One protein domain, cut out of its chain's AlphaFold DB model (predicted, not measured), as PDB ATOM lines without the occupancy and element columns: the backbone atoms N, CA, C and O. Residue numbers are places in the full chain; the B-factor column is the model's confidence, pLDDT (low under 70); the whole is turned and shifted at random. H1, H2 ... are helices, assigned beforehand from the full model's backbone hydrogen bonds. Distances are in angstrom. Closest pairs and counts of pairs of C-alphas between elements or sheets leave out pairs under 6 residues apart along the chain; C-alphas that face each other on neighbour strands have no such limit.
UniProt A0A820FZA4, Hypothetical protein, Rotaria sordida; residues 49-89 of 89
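What this domain is: This is residues 49 to 89 of the 89 residues of the protein "Hypothetical protein" of Rotaria sordida (UniProt A0A820FZA4). An 11-residue helix, H1, and a short helix, H2, lie at opposite ends of an open loop of chain. Residues 60 to 65 lead out to H2, and the long stretch 72 to 89, with no named element, leads back toward H1 and folds into a second loop there. The printed part has 41 residues with two named helices, H1 then H2, and no named strand; the class is all helix, with 17 residues in named elements, under half. It is compact, with a radius of gyration of the C-alphas of 9.8 A and spans of 27 by 20 by 14 A.

Where its parts are: H1, residues 49 to 59, begins at C-alpha 49 (48.621, 1.812, 26.120) and measures 15.4 A from first to last C-alpha. H2, residues 66 to 71, measures 9.0 A and ends at C-alpha 71 (32.985, -1.245, 48.191).

How they stand to each other: H1 and H2 are apart, joined by a short link of 6 residues. In both, every O i to N i+4 pair is within hydrogen-bond range.

The domain as a whole: The C-alphas of Phe 49 and Ser 67, the two farthest apart, are 28.0 A apart. The printed part has no cut, and no printed residue is under 70 in pLDDT.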
ATOM      1  N   PHE A  49      48.515   1.373  24.727       96.94
ATOM      2  CA  PHE A  49      48.621   1.812  26.120       96.94
ATOM      3  C   PHE A  49      47.339   1.541  26.906       96.94
ATOM      4  O   PHE A  49      47.415   1.103  28.050       96.94
ATOM      5  N   GLY A  50      46.169   1.756  26.301       96.31
ATOM      6  CA  GLY A  50      44.879   1.468  26.924       96.31
ATOM      7  C   GLY A  50      44.715  -0.010  27.275       96.31
ATOM      8  O   GLY A  50      44.244  -0.317  28.366       96.31
ATOM      9  N   LEU A  51      45.161  -0.915  26.398       96.44
ATOM     10  CA  LEU A  51      45.177  -2.353  26.662       96.44
ATOM     11  C   LEU A  51      46.049  -2.687  27.879       96.44
ATOM     12  O   LEU A  51      45.571  -3.322  28.815       96.44
ATOM     13  N   ILE A  52      47.299  -2.219  27.882       95.25
ATOM     14  CA  ILE A  52      48.269  -2.513  28.950       95.25
ATOM     15  C   ILE A  52      47.802  -1.931  30.293       95.25
ATOM     16  O   ILE A  52      47.870  -2.596  31.323       95.25
ATOM     17  N   LEU A  53      47.294  -0.695  30.294       94.31
ATOM     18  CA  LEU A  53      46.781  -0.057  31.508       94.31
ATOM     19  C   LEU A  53      45.502  -0.728  32.014       94.31
ATOM     20  O   LEU A  53      45.331  -0.867  33.224       94.31
ATOM     21  N   GLY A  54      44.608  -1.132  31.108       92.62
ATOM     22  CA  GLY A  54      43.378  -1.836  31.459       92.62
ATOM     23  C   GLY A  54      43.655  -3.178  32.134       92.62
ATOM     24  O   GLY A  54      43.040  -3.478  33.157       92.62
ATOM     25  N   ASP A  55      44.617  -3.935  31.607       92.00
ATOM     26  CA  ASP A  55      45.064  -5.201  32.188       92.00
ATOM     27  C   ASP A  55      45.644  -5.006  33.600       92.00
ATOM     28  O   ASP A  55      45.120  -5.562  34.566       92.00
ATOM     29  N   ALA A  56      46.621  -4.106  33.758       90.31
ATOM     30  CA  ALA A  56      47.250  -3.829  35.053       90.31
ATOM     31  C   ALA A  56      46.261  -3.297  36.116       90.31
ATOM     32  O   ALA A  56      46.392  -3.590  37.308       90.31
ATOM     33  N   LEU A  57      45.247  -2.517  35.713       92.00
ATOM     34  CA  LEU A  57      44.171  -2.077  36.614       92.00
ATOM     35  C   LEU A  57      43.263  -3.241  37.037       92.00
ATOM     36  O   LEU A  57      42.852  -3.310  38.199       92.00
ATOM     37  N   GLY A  58      42.938  -4.139  36.105       89.81
ATOM     38  CA  GLY A  58      42.050  -5.279  36.335       89.81
ATOM     39  C   GLY A  58      42.694  -6.397  37.154       89.81
ATOM     40  O   GLY A  58      42.038  -6.967  38.028       89.81
ATOM     41  N   ALA A  59      43.981  -6.668  36.937       90.62
ATOM     42  CA  ALA A  59      44.703  -7.783  37.550       90.62
ATOM     43  C   ALA A  59      44.683  -7.748  39.090       90.62
ATOM     44  O   ALA A  59      44.568  -8.779  39.757       90.62
ATOM     45  N   HIS A  60      44.710  -6.550  39.686       87.94
ATOM     46  CA  HIS A  60      44.619  -6.384  41.141       87.94
ATOM     47  C   HIS A  60      43.302  -6.916  41.734       87.94
ATOM     48  O   HIS A  60      43.269  -7.395  42.872       87.94
ATOM     49  N   VAL A  61      42.209  -6.819  40.980       91.56
ATOM     50  CA  VAL A  61      40.863  -7.199  41.425       91.56
ATOM     51  C   VAL A  61      40.331  -8.443  40.717       91.56
ATOM     52  O   VAL A  61      39.150  -8.773  40.849       91.56
ATOM     53  N   GLU A  62      41.195  -9.157  39.999       92.69
ATOM     54  CA  GLU A  62      40.842 -10.395  39.318       92.69
ATOM     55  C   GLU A  62      40.238 -11.408  40.308       92.69
ATOM     56  O   GLU A  62      40.685 -11.536  41.451       92.69
ATOM     57  N   PHE A  63      39.183 -12.106  39.877       94.38
ATOM     58  CA  PHE A  63      38.414 -13.074  40.676       94.38
ATOM     59  C   PHE A  63      37.711 -12.509  41.926       94.38
ATOM     60  O   PHE A  63      37.242 -13.272  42.776       94.38
ATOM     61  N   ARG A  64      37.578 -11.181  42.055       92.00
ATOM     62  CA  ARG A  64      36.748 -10.563  43.100       92.00
ATOM     63  C   ARG A  64      35.280 -10.478  42.665       92.00
ATOM     64  O   ARG A  64      34.999 -10.199  41.501       92.00
ATOM     65  N   PRO A  65      34.319 -10.676  43.586       95.25
ATOM     66  CA  PRO A  65      32.909 -10.492  43.265       95.25
ATOM     67  C   PRO A  65      32.606  -9.014  43.006       95.25
ATOM     68  O   PRO A  65      33.229  -8.128  43.587       95.25
ATOM     69  N   HIS A  66      31.580  -8.731  42.205       94.31
ATOM     70  CA  HIS A  66      31.192  -7.354  41.886       94.31
ATOM     71  C   HIS A  66      30.890  -6.500  43.138       94.31
ATOM     72  O   HIS A  66      31.243  -5.325  43.189       94.31
ATOM     73  N   SER A  67      30.317  -7.092  44.194       97.06
ATOM     74  CA  SER A  67      30.078  -6.407  45.474       97.06
ATOM     75  C   SER A  67      31.359  -5.882  46.133       97.06
ATOM     76  O   SER A  67      31.335  -4.826  46.762       97.06
ATOM     77  N   TYR A  68      32.489  -6.574  45.951       94.56
ATOM     78  CA  TYR A  68      33.787  -6.111  46.431       94.56
ATOM     79  C   TYR A  68      34.236  -4.846  45.692       94.56
ATOM     80  O   TYR A  68      34.736  -3.929  46.338       94.56
ATOM     81  N   LEU A  69      34.015  -4.776  44.374       93.38
ATOM     82  CA  LEU A  69      34.377  -3.621  43.542       93.38
ATOM     83  C   LEU A  69      33.550  -2.378  43.884       93.38
ATOM     84  O   LEU A  69      34.084  -1.274  43.886       93.38
ATOM     85  N   LEU A  70      32.270  -2.557  44.227       94.62
ATOM     86  CA  LEU A  70      31.419  -1.456  44.691       94.62
ATOM     87  C   LEU A  70      31.932  -0.851  46.005       94.62
ATOM     88  O   LEU A  70      31.909   0.365  46.173       94.62
ATOM     89  N   ALA A  71      32.411  -1.693  46.924       95.50
ATOM     90  CA  ALA A  71      32.985  -1.245  48.191       95.50
ATOM     91  C   ALA A  71      34.431  -0.730  48.048       95.50
ATOM     92  O   ALA A  71      34.863   0.114  48.829       95.50
ATOM     93  N   ASN A  72      35.180  -1.235  47.062       92.25
ATOM     94  CA  ASN A  72      36.601  -0.955  46.850       92.25
ATOM     95  C   ASN A  72      36.857  -0.584  45.380       92.25
ATOM     96  O   ASN A  72      37.456  -1.374  44.643       92.25
ATOM     97  N   PRO A  73      36.412   0.601  44.928       92.00
ATOM     98  CA  PRO A  73      36.588   1.007  43.543       92.00
ATOM     99  C   PRO A  73      38.074   1.117  43.177       92.00
ATOM    100  O   PRO A  73      38.905   1.602  43.959       92.00
ATOM    101  N   VAL A  74      38.402   0.681  41.960       91.50
ATOM    102  CA  VAL A  74      39.741   0.826  41.381       91.50
ATOM    103  C   VAL A  74      39.879   2.255  40.863       91.50
ATOM    104  O   VAL A  74      39.282   2.624  39.857       91.50
ATOM    105  N   THR A  75      40.639   3.076  41.585       92.81
ATOM    106  CA  THR A  75      40.839   4.503  41.273       92.81
ATOM    107  C   THR A  75      42.268   4.845  40.857       92.81
ATOM    108  O   THR A  75      42.529   5.966  40.438       92.81
ATOM    109  N   ASP A  76      43.194   3.897  40.998       91.75
ATOM    110  CA  ASP A  76      44.612   4.036  40.666       91.75
ATOM    111  C   ASP A  76      45.203   2.636  40.437       91.75
ATOM    112  O   ASP A  76      44.626   1.631  40.865       91.75
ATOM    113  N   LEU A  77      46.377   2.571  39.812       91.06
ATOM    114  CA  LEU A  77      47.183   1.359  39.742       91.06
ATOM    115  C   LEU A  77      47.597   0.945  41.160       91.06
ATOM    116  O   LEU A  77      48.148   1.736  41.934       91.06
ATOM    117  N   ARG A  78      47.357  -0.320  41.505       86.69
ATOM    118  CA  ARG A  78      47.676  -0.897  42.817       86.69
ATOM    119  C   ARG A  78      48.395  -2.225  42.624       86.69
ATOM    120  O   ARG A  78      48.096  -2.959  41.695       86.69
ATOM    121  N   GLY A  79      49.354  -2.518  43.499       84.81
ATOM    122  CA  GLY A  79      49.956  -3.852  43.581       84.81
ATOM    123  C   GLY A  79      49.091  -4.811  44.404       84.81
ATOM    124  O   GLY A  79      48.148  -4.388  45.072       84.81
ATOM    125  N   GLY A  80      49.412  -6.101  44.389       87.38
ATOM    126  CA  GLY A  80      48.705  -7.165  45.096       87.38
ATOM    127  C   GLY A  80      47.869  -8.019  44.146       87.38
ATOM    128  O   GLY A  80      48.355  -8.463  43.111       87.38
ATOM    129  N   GLY A  81      46.612  -8.261  44.515       83.88
ATOM    130  CA  GLY A  81      45.719  -9.136  43.757       83.88
ATOM    131  C   GLY A  81      46.089 -10.611  43.870       83.88
ATOM    132  O   GLY A  81      46.899 -11.010  44.709       83.88
ATOM    133  N   THR A  82      45.461 -11.421  43.027       85.19
ATOM    134  CA  THR A  82      45.583 -12.887  43.038       85.19
ATOM    135  C   THR A  82      47.025 -13.358  42.860       85.19
ATOM    136  O   THR A  82      47.432 -14.349  43.461       85.19
ATOM    137  N   TRP A  83      47.815 -12.601  42.099       84.75
ATOM    138  CA  TRP A  83      49.183 -12.955  41.721       84.75
ATOM    139  C   TRP A  83      50.264 -12.186  42.494       84.75
ATOM    140  O   TRP A  83      51.449 -12.381  42.240       84.75
ATOM    141  N   GLY A  84      49.888 -11.311  43.437       85.56
ATOM    142  CA  GLY A  84      50.851 -10.540  44.233       85.56
ATOM    143  C   GLY A  84      51.704  -9.561  43.413       85.56
ATOM    144  O   GLY A  84      52.885  -9.380  43.706       85.56
ATOM    145  N   LEU A  85      51.122  -8.944  42.382       88.44
ATOM    146  CA  LEU A  85      51.818  -8.081  41.420       88.44
ATOM    147  C   LEU A  85      52.328  -6.783  42.058       88.44
ATOM    148  O   LEU A  85      51.775  -6.296  43.047       88.44
ATOM    149  N   ARG A  86      53.371  -6.164  41.491       87.88
ATOM    150  CA  ARG A  86      53.740  -4.786  41.864       87.88
ATOM    151  C   ARG A  86      52.787  -3.795  41.195       87.88
ATOM    152  O   ARG A  86      52.086  -4.125  40.249       87.88
ATOM    153  N   LYS A  87      52.767  -2.554  41.683       88.19
ATOM    154  CA  LYS A  87      51.973  -1.482  41.069       88.19
ATOM    155  C   LYS A  87      52.381  -1.304  39.596       88.19
ATOM    156  O   LYS A  87      53.535  -0.972  39.334       88.19
ATOM    157  N   GLY A  88      51.429  -1.491  38.679       79.12
ATOM    158  CA  GLY A  88      51.630  -1.327  37.234       79.12
ATOM    159  C   GLY A  88      52.209  -2.545  36.508       79.12
ATOM    160  O   GLY A  88      52.656  -2.388  35.375       79.12
ATOM    161  N   GLN A  89      52.246  -3.711  37.162       71.38
ATOM    162  CA  GLN A  89      52.534  -4.999  36.526       71.38
ATOM    163  C   GLN A  89      51.260  -5.768  36.227       71.38
ATOM    164  O   GLN A  89      50.282  -5.573  36.984       71.38
TER     165      GLN A  89